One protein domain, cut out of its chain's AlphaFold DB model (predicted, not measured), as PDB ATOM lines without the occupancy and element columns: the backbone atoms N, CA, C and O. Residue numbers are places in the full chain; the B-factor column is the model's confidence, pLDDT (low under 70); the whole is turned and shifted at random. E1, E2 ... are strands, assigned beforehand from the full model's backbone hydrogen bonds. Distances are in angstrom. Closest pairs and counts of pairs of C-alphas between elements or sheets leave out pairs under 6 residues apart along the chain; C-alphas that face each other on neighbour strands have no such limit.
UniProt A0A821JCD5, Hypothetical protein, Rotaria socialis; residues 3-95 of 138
ATOM      1  N   VAL A   3     526.182 490.944 900.946       96.81
ATOM      2  CA  VAL A   3     524.764 491.183 901.250       96.81
ATOM      3  C   VAL A   3     523.908 490.734 900.069       96.81
ATOM      4  O   VAL A   3     524.393 490.661 898.939       96.81
ATOM      5  N   ILE A   4     522.662 490.363 900.356       96.50
ATOM      6  CA  ILE A   4     521.726 489.783 899.391       96.50
ATOM      7  C   ILE A   4     520.417 490.564 899.472       96.50
ATOM      8  O   ILE A   4     519.862 490.696 900.563       96.50
ATOM      9  N   SER A   5     519.948 491.072 898.336       95.81
ATOM     10  CA  SER A   5     518.666 491.770 898.197       95.81
ATOM     11  C   SER A   5     518.272 491.843 896.725       95.81
ATOM     12  O   SER A   5     519.134 491.709 895.867       95.81
ATOM     13  N   ASP A   6     516.999 492.084 896.441       94.69
ATOM     14  CA  ASP A   6     516.519 492.447 895.103       94.69
ATOM     15  C   ASP A   6     516.848 493.926 894.830       94.69
ATOM     16  O   ASP A   6     516.184 494.817 895.360       94.69
ATOM     17  N   LEU A   7     517.942 494.203 894.113       93.94
ATOM     18  CA  LEU A   7     518.450 495.567 893.888       93.94
ATOM     19  C   LEU A   7     517.811 496.269 892.689       93.94
ATOM     20  O   LEU A   7     517.997 497.482 892.520       93.94
ATOM     21  N   ASN A   8     517.147 495.518 891.814       91.12
ATOM     22  CA  ASN A   8     516.587 496.020 890.562       91.12
ATOM     23  C   ASN A   8     515.049 495.890 890.485       91.12
ATOM     24  O   ASN A   8     514.482 496.269 889.456       91.12
ATOM     25  N   ASP A   9     514.404 495.444 891.569       92.62
ATOM     26  CA  ASP A   9     512.953 495.271 891.735       92.62
ATOM     27  C   ASP A   9     512.351 494.258 890.741       92.62
ATOM     28  O   ASP A   9     511.238 494.422 890.228       92.62
ATOM     29  N   ASP A  10     513.105 493.199 890.423       92.88
ATOM     30  CA  ASP A  10     512.661 492.127 889.523       92.88
ATOM     31  C   ASP A  10     512.114 490.881 890.255       92.88
ATOM     32  O   ASP A  10     511.662 489.922 889.614       92.88
ATOM     33  N   ASN A  11     512.031 490.936 891.589       94.44
ATOM     34  CA  ASN A  11     511.683 489.851 892.513       94.44
ATOM     35  C   ASN A  11     512.671 488.673 892.520       94.44
ATOM     36  O   ASN A  11     512.317 487.567 892.957       94.44
ATOM     37  N   VAL A  12     513.906 488.888 892.071       95.56
ATOM     38  CA  VAL A  12     515.016 487.944 892.184       95.56
ATOM     39  C   VAL A  12     516.076 488.530 893.112       95.56
ATOM     40  O   VAL A  12     516.325 489.725 893.155       95.56
ATOM     41  N   LEU A  13     516.686 487.674 893.933       96.06
ATOM     42  CA  LEU A  13     517.746 488.115 894.832       96.06
ATOM     43  C   LEU A  13     519.064 488.286 894.077       96.06
ATOM     44  O   LEU A  13     519.543 487.349 893.433       96.06
ATOM     45  N   ASP A  14     519.691 489.436 894.285       95.75
ATOM     46  CA  ASP A  14     521.016 489.780 893.792       95.75
ATOM     47  C   ASP A  14     522.065 489.654 894.897       95.75
ATOM     48  O   ASP A  14     521.760 489.609 896.094       95.75
ATOM     49  N   ILE A  15     523.336 489.618 894.498       96.69
ATOM     50  CA  ILE A  15     524.470 489.528 895.418       96.69
ATOM     51  C   ILE A  15     525.335 490.773 895.272       96.69
ATOM     52  O   ILE A  15     525.816 491.083 894.184       96.69
ATOM     53  N   VAL A  16     525.617 491.429 896.395       96.62
ATOM     54  CA  VAL A  16     526.591 492.519 896.471       96.62
ATOM     55  C   VAL A  16     527.803 492.064 897.258       96.62
ATOM     56  O   VAL A  16     527.685 491.519 898.358       96.62
ATOM     57  N   VAL A  17     528.982 492.322 896.706       94.56
ATOM     58  CA  VAL A  17     530.269 491.958 897.284       94.56
ATOM     59  C   VAL A  17     531.137 493.202 897.414       94.56
ATOM     60  O   VAL A  17     531.389 493.913 896.445       94.56
ATOM     61  N   ALA A  18     531.652 493.418 898.618       92.56
ATOM     62  CA  ALA A  18     532.700 494.390 898.909       92.56
ATOM     63  C   ALA A  18     533.883 493.651 899.539       92.56
ATOM     64  O   ALA A  18     533.675 492.745 900.353       92.56
ATOM     65  N   SER A  19     535.119 493.981 899.172       89.00
ATOM     66  CA  SER A  19     536.295 493.268 899.673       89.00
ATOM     67  C   SER A  19     537.452 494.209 899.959       89.00
ATOM     68  O   SER A  19     537.710 495.139 899.203       89.00
ATOM     69  N   ILE A  20     538.204 493.874 901.006       87.44
ATOM     70  CA  ILE A  20     539.494 494.487 901.319       87.44
ATOM     71  C   ILE A  20     540.437 494.276 900.130       87.44
ATOM     72  O   ILE A  20     540.434 493.195 899.525       87.44
ATOM     73  N   GLY A  21     541.229 495.294 899.806       85.50
ATOM     74  CA  GLY A  21     542.134 495.329 898.662       85.50
ATOM     75  C   GLY A  21     541.465 495.697 897.337       85.50
ATOM     76  O   GLY A  21     542.146 495.695 896.312       85.50
ATOM     77  N   PHE A  22     540.158 495.983 897.336       87.88
ATOM     78  CA  PHE A  22     539.411 496.390 896.151       87.88
ATOM     79  C   PHE A  22     538.700 497.720 896.385       87.88
ATOM     80  O   PHE A  22     538.009 497.908 897.383       87.88
ATOM     81  N   ASP A  23     538.788 498.596 895.389       89.44
ATOM     82  CA  ASP A  23     538.130 499.901 895.341       89.44
ATOM     83  C   ASP A  23     536.780 499.875 894.602       89.44
ATOM     84  O   ASP A  23     536.195 500.919 894.279       89.44
ATOM     85  N   VAL A  24     536.264 498.675 894.339       91.88
ATOM     86  CA  VAL A  24     535.004 498.441 893.640       91.88
ATOM     87  C   VAL A  24     534.054 497.589 894.470       91.88
ATOM     88  O   VAL A  24     534.460 496.649 895.153       91.88
ATOM     89  N   VAL A  25     532.765 497.879 894.333       94.25
ATOM     90  CA  VAL A  25     531.682 496.983 894.734       94.25
ATOM     91  C   VAL A  25     531.313 496.111 893.544       94.25
ATOM     92  O   VAL A  25     531.045 496.616 892.455       94.25
ATOM     93  N   GLY A  26     531.307 494.799 893.743       94.62
ATOM     94  CA  GLY A  26     530.770 493.846 892.781       94.62
ATOM     95  C   GLY A  26     529.281 493.631 892.999       94.62
ATOM     96  O   GLY A  26     528.869 493.375 894.125       94.62
ATOM     97  N   VAL A  27     528.492 493.672 891.932       95.19
ATOM     98  CA  VAL A  27     527.080 493.279 891.940       95.19
ATOM     99  C   VAL A  27     526.877 492.155 890.935       95.19
ATOM    100  O   VAL A  27     527.332 492.242 889.792       95.19
ATOM    101  N   LEU A  28     526.213 491.094 891.375       95.38
ATOM    102  CA  LEU A  28     525.812 489.965 890.554       95.38
ATOM    103  C   LEU A  28     524.285 489.907 890.571       95.38
ATOM    104  O   LEU A  28     523.704 489.535 891.589       95.38
ATOM    105  N   PHE A  29     523.662 490.295 889.456       94.00
ATOM    106  CA  PHE A  29     522.210 490.220 889.301       94.00
ATOM    107  C   PHE A  29     521.762 488.771 889.101       94.00
ATOM    108  O   PHE A  29     522.367 488.032 888.311       94.00
ATOM    109  N   GLY A  30     520.743 488.368 889.850       94.88
ATOM    110  CA  GLY A  30     520.191 487.024 889.826       94.88
ATOM    111  C   GLY A  30     519.254 486.782 888.646       94.88
ATOM    112  O   GLY A  30     518.747 487.695 888.003       94.88
ATOM    113  N   TYR A  31     518.998 485.507 888.382       94.69
ATOM    114  CA  TYR A  31     517.917 485.056 887.515       94.69
ATOM    115  C   TYR A  31     516.990 484.098 888.257       94.69
ATOM    116  O   TYR A  31     517.366 483.447 889.232       94.69
ATOM    117  N   VAL A  32     515.764 483.964 887.747       94.00
ATOM    118  CA  VAL A  32     514.713 483.101 888.318       94.00
ATOM    119  C   VAL A  32     515.156 481.634 888.453       94.00
ATOM    120  O   VAL A  32     514.652 480.907 889.306       94.00
ATOM    121  N   ASP A  33     516.104 481.181 887.630       94.06
ATOM    122  CA  ASP A  33     516.662 479.826 887.686       94.06
ATOM    123  C   ASP A  33     517.792 479.652 888.724       94.06
ATOM    124  O   ASP A  33     518.340 478.555 888.859       94.06
ATOM    125  N   GLY A  34     518.122 480.708 889.476       88.81
ATOM    126  CA  GLY A  34     519.175 480.737 890.489       88.81
ATOM    127  C   GLY A  34     520.581 480.969 889.934       88.81
ATOM    128  O   GLY A  34     521.545 480.943 890.701       88.81
ATOM    129  N   SER A  35     520.725 481.176 888.621       92.56
ATOM    130  CA  SER A  35     521.979 481.654 888.042       92.56
ATOM    131  C   SER A  35     522.184 483.146 888.326       92.56
ATOM    132  O   SER A  35     521.266 483.846 888.750       92.56
ATOM    133  N   VAL A  36     523.408 483.631 888.119       91.00
ATOM    134  CA  VAL A  36     523.760 485.050 888.243       91.00
ATOM    135  C   VAL A  36     524.508 485.503 886.994       91.00
ATOM    136  O   VAL A  36     525.202 484.697 886.364       91.00
ATOM    137  N   ILE A  37     524.385 486.778 886.630       86.31
ATOM    138  CA  ILE A  37     525.201 487.368 885.560       86.31
ATOM    139  C   ILE A  37     526.691 487.427 885.938       86.31
ATOM    140  O   ILE A  37     527.075 487.269 887.101       86.31
ATOM    141  N   GLU A  38     527.539 487.740 884.951       80.62
ATOM    142  CA  GLU A  38     528.895 488.213 885.233       80.62
ATOM    143  C   GLU A  38     528.862 489.470 886.114       80.62
ATOM    144  O   GLU A  38     528.037 490.366 885.934       80.62
ATOM    145  N   GLN A  39     529.785 489.527 887.073       87.12
ATOM    146  CA  GLN A  39     529.899 490.621 888.029       87.12
ATOM    147  C   GLN A  39     530.022 491.976 887.317       87.12
ATOM    148  O   GLN A  39     530.960 492.208 886.553       87.12
ATOM    149  N   THR A  40     529.134 492.906 887.658       91.19
ATOM    150  CA  THR A  40     529.309 494.326 887.336       91.19
ATOM    151  C   THR A  40     530.058 495.005 888.480       91.19
ATOM    152  O   THR A  40     529.721 494.805 889.645       91.19
ATOM    153  N   ALA A  41     531.099 495.779 888.170       92.50
ATOM    154  CA  ALA A  41     531.924 496.463 889.165       92.50
ATOM    155  C   ALA A  41     531.633 497.969 889.186       92.50
ATOM    156  O   ALA A  41     531.726 498.637 888.155       92.50
ATOM    157  N   TYR A  42     531.338 498.506 890.369       91.25
ATOM    158  CA  TYR A  42     531.083 499.927 890.598       91.25
ATOM    159  C   TYR A  42     532.203 500.524 891.438       91.25
ATOM    160  O   TYR A  42     532.438 500.098 892.568       91.25
ATOM    161  N   SER A  43     532.916 501.501 890.880       88.69
ATOM    162  CA  SER A  43     534.008 502.172 891.587       88.69
ATOM    163  C   SER A  43     533.468 503.043 892.713       88.69
ATOM    164  O   SER A  43     532.522 503.807 892.528       88.69
ATOM    165  N   THR A  44     534.090 502.920 893.879       84.19
ATOM    166  CA  THR A  44     533.739 503.688 895.076       84.19
ATOM    167  C   THR A  44     534.681 504.874 895.216       84.19
ATOM    168  O   THR A  44     534.214 506.009 895.280       84.19
ATOM    169  N   ARG A  45     535.997 504.613 895.157       82.00
ATOM    170  CA  ARG A  45     537.093 505.584 895.030       82.00
ATOM    171  C   ARG A  45     538.428 504.845 894.934       82.00
ATOM    172  O   ARG A  45     538.657 503.923 895.708       82.00
ATOM    173  N   THR A  46     539.345 505.294 894.078       76.75
ATOM    174  CA  THR A  46     540.682 504.689 893.960       76.75
ATOM    175  C   THR A  46     541.412 504.594 895.299       76.75
ATOM    176  O   THR A  46     541.537 505.590 896.008       76.75
ATOM    177  N   GLY A  47     541.936 503.402 895.595       74.69
ATOM    178  CA  GLY A  47     542.708 503.136 896.812       74.69
ATOM    179  C   GLY A  47     541.873 502.826 898.055       74.69
ATOM    180  O   GLY A  47     542.435 502.819 899.143       74.69
ATOM    181  N   SER A  48     540.567 502.580 897.903       82.12
ATOM    182  CA  SER A  48     539.707 502.186 899.024       82.12
ATOM    183  C   SER A  48     539.919 500.724 899.428       82.12
ATOM    184  O   SER A  48     540.161 499.869 898.576       82.12
ATOM    185  N   ASP A  49     539.750 500.442 900.719       87.81
ATOM    186  CA  ASP A  49     539.748 499.108 901.318       87.81
ATOM    187  C   ASP A  49     538.371 498.827 901.930       87.81
ATOM    188  O   ASP A  49     538.108 499.082 903.107       87.81
ATOM    189  N   LEU A  50     537.456 498.301 901.115       90.69
ATOM    190  CA  LEU A  50     536.061 498.148 901.521       90.69
ATOM    191  C   LEU A  50     535.893 497.024 902.550       90.69
ATOM    192  O   LEU A  50     536.011 495.834 902.233       90.69
ATOM    193  N   ILE A  51     535.560 497.400 903.785       90.12
ATOM    194  CA  ILE A  51     535.394 496.451 904.894       90.12
ATOM    195  C   ILE A  51     533.953 496.155 905.235       90.12
ATOM    196  O   ILE A  51     533.730 495.085 905.781       90.12
ATOM    197  N   ALA A  52     533.000 497.030 904.901       91.00
ATOM    198  CA  ALA A  52     531.581 496.815 905.162       91.00
ATOM    199  C   ALA A  52     530.690 497.244 904.000       91.00
ATOM    200  O   ALA A  52     531.049 498.129 903.225       91.00
ATOM    201  N   VAL A  53     529.534 496.586 903.896       94.81
ATOM    202  CA  VAL A  53     528.489 496.874 902.911       94.81
ATOM    203  C   VAL A  53     527.113 496.681 903.544       94.81
ATOM    204  O   VAL A  53     526.916 495.725 904.299       94.81
ATOM    205  N   ALA A  54     526.180 497.572 903.229       95.88
ATOM    206  CA  ALA A  54     524.768 497.455 903.571       95.88
ATOM    207  C   ALA A  54     523.891 497.961 902.414       95.88
ATOM    208  O   ALA A  54     524.380 498.634 901.505       95.88
ATOM    209  N   ILE A  55     522.608 497.601 902.442       96.56
ATOM    210  CA  ILE A  55     521.616 497.961 901.423       96.56
ATOM    211  C   ILE A  55     520.465 498.695 902.103       96.56
ATOM    212  O   ILE A  55     519.998 498.253 903.154       96.56
ATOM    213  N   GLY A  56     520.002 499.778 901.489       94.75
ATOM    214  CA  GLY A  56     518.877 500.573 901.966       94.75
ATOM    215  C   GLY A  56     518.541 501.692 900.988       94.75
ATOM    216  O   GLY A  56     519.331 501.972 900.099       94.75
ATOM    217  N   ASP A  57     517.377 502.310 901.134       93.38
ATOM    218  CA  ASP A  57     517.027 503.524 900.392       93.38
ATOM    219  C   ASP A  57     517.614 504.735 901.139       93.38
ATOM    220  O   ASP A  57     517.097 505.131 902.187       93.38
ATOM    221  N   PHE A  58     518.750 505.260 900.666       91.75
ATOM    222  CA  PHE A  58     519.476 506.346 901.342       91.75
ATOM    223  C   PHE A  58     519.106 507.729 900.795       91.75
ATOM    224  O   PHE A  58     519.460 508.737 901.407       91.75
ATOM    225  N   ASN A  59     518.414 507.795 899.655       89.56
ATOM    226  CA  ASN A  59     517.979 509.046 899.030       89.56
ATOM    227  C   ASN A  59     516.446 509.218 898.992       89.56
ATOM    228  O   ASN A  59     515.963 510.220 898.461       89.56
ATOM    229  N   THR A  60     515.692 508.291 899.587       91.00
ATOM    230  CA  THR A  60     514.221 508.255 899.674       91.00
ATOM    231  C   THR A  60     513.504 508.179 898.322       91.00
ATOM    232  O   THR A  60     512.361 508.631 898.177       91.00
ATOM    233  N   ASP A  61     514.159 507.614 897.305       91.06
ATOM    234  CA  ASP A  61     513.586 507.472 895.963       91.06
ATOM    235  C   ASP A  61     512.831 506.145 895.745       91.06
ATOM    236  O   ASP A  61     512.295 505.905 894.655       91.06
ATOM    237  N   ASN A  62     512.698 505.339 896.805       91.00
ATOM    238  CA  ASN A  62     512.139 503.988 896.842       91.00
ATOM    239  C   ASN A  62     512.928 502.955 896.029       91.00
ATOM    240  O   ASN A  62     512.361 501.933 895.630       91.00
ATOM    241  N   LYS A  63     514.219 503.186 895.784       92.62
ATOM    242  CA  LYS A  63     515.126 502.173 895.241       92.62
ATOM    243  C   LYS A  63     516.183 501.806 896.268       92.62
ATOM    244  O   LYS A  63     516.572 502.594 897.118       92.62
ATOM    245  N   LEU A  64     516.639 500.560 896.188       95.50
ATOM    246  CA  LEU A  64     517.705 500.090 897.054       95.50
ATOM    247  C   LEU A  64     519.055 500.588 896.543       95.50
ATOM    248  O   LEU A  64     519.529 500.182 895.481       95.50
ATOM    249  N   ASP A  65     519.683 501.423 897.353       95.00
ATOM    250  CA  ASP A  65     521.048 501.883 897.197       95.00
ATOM    251  C   ASP A  65     522.011 500.952 897.955       95.00
ATOM    252  O   ASP A  65     521.621 500.121 898.788       95.00
ATOM    253  N   ILE A  66     523.308 501.100 897.690       95.56
ATOM    254  CA  ILE A  66     524.364 500.355 898.383       95.56
ATOM    255  C   ILE A  66     525.226 501.347 899.144       95.56
ATOM    256  O   ILE A  66     525.783 502.260 898.548       95.56
ATOM    257  N   VAL A  67     525.435 501.131 900.436       94.25
ATOM    258  CA  VAL A  67     526.445 501.871 901.194       94.25
ATOM    259  C   VAL A  67     527.635 500.976 901.485       94.25
ATOM    260  O   VAL A  67     527.484 499.805 901.839       94.25
ATOM    261  N   VAL A  68     528.832 501.534 901.359       93.62
ATOM    262  CA  VAL A  68     530.073 500.895 901.775       93.62
ATOM    263  C   VAL A  68     530.905 501.810 902.646       93.62
ATOM    264  O   VAL A  68     530.817 503.037 902.583       93.62
ATOM    265  N   VAL A  69     531.734 501.173 903.461       90.06
ATOM    266  CA  VAL A  69     532.707 501.841 904.313       90.06
ATOM    267  C   VAL A  69     534.105 501.389 903.939       90.06
ATOM    268  O   VAL A  69     534.386 500.191 903.831       90.06
ATOM    269  N   ASP A  70     534.965 502.385 903.774       87.19
ATOM    270  CA  ASP A  70     536.398 502.235 903.598       87.19
ATOM    271  C   ASP A  70     537.099 502.139 904.961       87.19
ATOM    272  O   ASP A  70     536.852 502.937 905.873       87.19
ATOM    273  N   PHE A  71     537.980 501.150 905.084       80.31
ATOM    274  CA  PHE A  71     538.852 500.944 906.232       80.31
ATOM    275  C   PHE A  71     539.850 502.085 906.415       80.31
ATOM    276  O   PHE A  71     540.100 502.477 907.555       80.31
ATOM    277  N   LEU A  72     540.420 502.593 905.314       74.31
ATOM    278  CA  LEU A  72     541.443 503.636 905.326       74.31
ATOM    279  C   LEU A  72     540.799 504.996 905.031       74.31
ATOM    280  O   LEU A  72     539.935 505.145 904.170       74.31
ATOM    281  N   ASP A  73     541.181 506.007 905.807       75.81
ATOM    282  CA  ASP A  73     540.660 507.381 905.733       75.81
ATOM    283  C   ASP A  73     539.165 507.541 906.080       75.81
ATOM    284  O   ASP A  73     538.622 508.645 905.970       75.81
ATOM    285  N   GLY A  74     538.512 506.448 906.500       76.38
ATOM    286  CA  GLY A  74     537.150 506.409 907.024       76.38
ATOM    287  C   GLY A  74     536.131 507.076 906.116       76.38
ATOM    288  O   GLY A  74     535.451 508.020 906.508       76.38
ATOM    289  N   ASN A  75     536.068 506.639 904.865       85.06
ATOM    290  CA  ASN A  75     535.117 507.199 903.914       85.06
ATOM    291  C   ASN A  75     533.878 506.327 903.844       85.06
ATOM    292  O   ASN A  75     533.959 505.099 903.814       85.06
ATOM    293  N   ILE A  76     532.736 506.999 903.804       89.12
ATOM    294  CA  ILE A  76     531.442 506.375 903.599       89.12
ATOM    295  C   ILE A  76     530.993 506.755 902.192       89.12
ATOM    296  O   ILE A  76     530.947 507.936 901.832       89.12
ATOM    297  N   VAL A  77     530.734 505.740 901.375       90.88
ATOM    298  CA  VAL A  77     530.324 505.910 899.982       90.88
ATOM    299  C   VAL A  77     528.971 505.253 899.806       90.88
ATOM    300  O   VAL A  77     528.807 504.076 900.120       90.88
ATOM    301  N   VAL A  78     528.019 506.014 899.281       92.12
ATOM    302  CA  VAL A  78     526.719 505.514 898.854       92.12
ATOM    303  C   VAL A  78     526.729 505.426 897.331       92.12
ATOM    304  O   VAL A  78     527.034 506.385 896.628       92.12
ATOM    305  N   LEU A  79     526.435 504.247 896.810       93.31
ATOM    306  CA  LEU A  79     526.166 504.000 895.408       93.31
ATOM    307  C   LEU A  79     524.650 504.087 895.224       93.31
ATOM    308  O   LEU A  79     523.924 503.209 895.688       93.31
ATOM    309  N   LEU A  80     524.195 505.143 894.553       93.06
ATOM    310  CA  LEU A  80     522.776 505.391 894.316       93.06
ATOM    311  C   LEU A  80     522.264 504.597 893.115       93.06
ATOM    312  O   LEU A  80     522.893 504.612 892.047       93.06
ATOM    313  N   GLN A  81     521.112 503.951 893.273       91.25
ATOM    314  CA  GLN A  81     520.441 503.222 892.208       91.25
ATOM    315  C   GLN A  81     519.712 504.187 891.267       91.25
ATOM    316  O   GLN A  81     518.816 504.941 891.643       91.25
ATOM    317  N   ASN A  82     520.041 504.121 889.977       85.69
ATOM    318  CA  ASN A  82     519.497 505.022 888.962       85.69
ATOM    319  C   ASN A  82     518.608 504.271 887.955       85.69
ATOM    320  O   ASN A  82     518.765 504.365 886.733       85.69
ATOM    321  N   GLY A  83     517.663 503.487 888.485       81.31
ATOM    322  CA  GLY A  83     516.766 502.649 887.687       81.31
ATOM    323  C   GLY A  83     517.551 501.621 886.872       81.31
ATOM    324  O   GLY A  83     518.324 500.852 887.417       81.31
ATOM    325  N   SER A  84     517.388 501.613 885.547       75.69
ATOM    326  CA  SER A  84     518.132 500.693 884.667       75.69
ATOM    327  C   SER A  84     519.551 501.166 884.314       75.69
ATOM    328  O   SER A  84     520.196 500.577 883.443       75.69
ATOM    329  N   ARG A  85     520.026 502.276 884.893       81.12
ATOM    330  CA  ARG A  85     521.379 502.799 884.656       81.12
ATOM    331  C   ARG A  85     522.354 502.249 885.701       81.12
ATOM    332  O   ARG A  85     521.929 501.870 886.783       81.12
ATOM    333  N   PRO A  86     523.666 502.243 885.402       84.62
ATOM    334  CA  PRO A  86     524.690 501.934 886.394       84.62
ATOM    335  C   PRO A  86     524.519 502.769 887.668       84.62
ATOM    336  O   PRO A  86     524.191 503.955 887.573       84.62
ATOM    337  N   PHE A  87     524.802 502.162 888.823       90.69
ATOM    338  CA  PHE A  87     524.877 502.881 890.088       90.69
ATOM    339  C   PHE A  87     525.831 504.074 889.982       90.69
ATOM    340  O   PHE A  87     526.894 503.993 889.352       90.69
ATOM    341  N   GLN A  88     525.460 505.171 890.632       87.75
ATOM    342  CA  GLN A  88     526.270 506.380 890.695       87.75
ATOM    343  C   GLN A  88     526.909 506.502 892.074       87.75
ATOM    344  O   GLN A  88     526.211 506.519 893.082       87.75
ATOM    345  N   SER A  89     528.237 506.607 892.116       85.75
ATOM    346  CA  SER A  89     528.954 506.830 893.373       85.75
ATOM    347  C   SER A  89     528.733 508.246 893.890       85.75
ATOM    348  O   SER A  89     528.873 509.223 893.148       85.75
ATOM    349  N   MET A  90     528.422 508.332 895.177       82.81
ATOM    350  CA  MET A  90     528.260 509.555 895.936       82.81
ATOM    351  C   MET A  90     528.959 509.397 897.289       82.81
ATOM    352  O   MET A  90     528.635 508.527 898.095       82.81
ATOM    353  N   SER A  91     529.961 510.233 897.549       79.81
ATOM    354  CA  SER A  91     530.632 510.259 898.851       79.81
ATOM    355  C   SER A  91     529.791 511.051 899.845       79.81
ATOM    356  O   SER A  91     529.448 512.198 899.565       79.81
ATOM    357  N   THR A  92     529.483 510.465 901.002       70.81
ATOM    358  CA  THR A  92     528.600 511.098 901.993       70.81
ATOM    359  C   THR A  92     529.369 511.783 903.116       70.81
ATOM    360  O   THR A  92     528.984 512.869 903.542       70.81
ATOM    361  N   CYS A  93     530.496 511.227 903.568       75.69
ATOM    362  CA  CYS A  93     531.357 511.891 904.549       75.69
ATOM    363  C   CYS A  93     532.739 511.237 904.678       75.69
ATOM    364  O   CYS A  93     532.910 510.044 904.415       75.69
ATOM    365  N   SER A  94     533.698 512.013 905.189       75.69
ATOM    366  CA  SER A  94     534.918 511.487 905.808       75.69
ATOM    367  C   SER A  94     534.744 511.486 907.324       75.69
ATOM    368  O   SER A  94     534.280 512.471 907.903       75.69
ATOM    369  N   THR A  95     535.145 510.400 907.980       72.94
ATOM    370  CA  THR A  95     535.127 510.285 909.442       72.94
ATOM    371  C   THR A  95     536.383 510.883 910.098       72.94
ATOM    372  O   THR A  95     536.548 510.776 911.312       72.94
TER     373      THR A  95
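This is residues 3 to 95 of the 138 residues of the protein "Hypothetical protein" of Rotaria socialis (UniProt A0A821JCD5). A sandwich of two four-stranded antiparallel sheets: the larger, strongly twisted sheet E5 E6 E7 E8 lies face to face with the smaller sheet E1 E2 E3 E4, their strands at 24 degrees to each other. At one side edge strand E1 comes near edge strand E5, at the other E4 comes near E8, and the chain passes from one sheet to the other once, between E4 and E5. The printed part has 93 residues with eight named strands, E1 to E8 in order along the chain, and no named helix; the class is all strand. It is compact, with a radius of gyration of the C-alphas of 12.8 A, and spans 40 by 28 by 18 A.

In the larger sheet, E5 is residues 50 to 56, 17.4 A long; E6 is residues 65 to 70, 16.6 A; E7 is residues 75 to 82, 21.7 A; E8, the longest strand, is residues 85 to 94, 26.6 A, ending at C-alpha 94 (534.918, 511.487, 905.808). In the other sheet, E1 is residues 3 to 5, 6.8 A long, beginning at C-alpha 3 (524.764, 491.183, 901.250). E2 is residues 14 to 17, 10.1 A; E3 is residues 24 to 28, 12.9 A; E4 is residues 40 to 43, 10.1 A, ending at C-alpha 43 (534.008, 502.172, 891.587).

E5, E6, E7 and E8 form a meander, each strand the antiparallel neighbour of the one before. In the hairpin E5 and E6, N 54 and O 67 are 2.9 A apart, within hydrogen-bond range; in E6 and E7, N 79 and O 66 are at 2.7 A; in E7 and E8, N 78 and O 90 are at 2.8 A. E1, E2, E3 and E4 form a second meander, with N 14 and O 5 at 2.8 A, N 17 and O 26 at 2.8 A, and N 27 and O 40 at 2.8 A. Between the sheets, the closest C-alphas of E1 and E5 are those of Val 3 and Ala 54, 6.7 A apart. The closest of E4 and E8 are those of Tyr 42 and Phe 87, 6.9 A. E3 and E6 are near each other, with 5 pairs of C-alphas within 10 A. E1 and E8 are apart.

The two C-alphas farthest apart are those of Asp 33 and Thr 95, 41.7 A. The printed part has no cut. The link E3 to E4, 11 residues, is long; E6 to E7 and E7 to E8 are tight. The mean pLDDT of the printed part is 89.2, that of E8 is 81, and no printed residue is under 70.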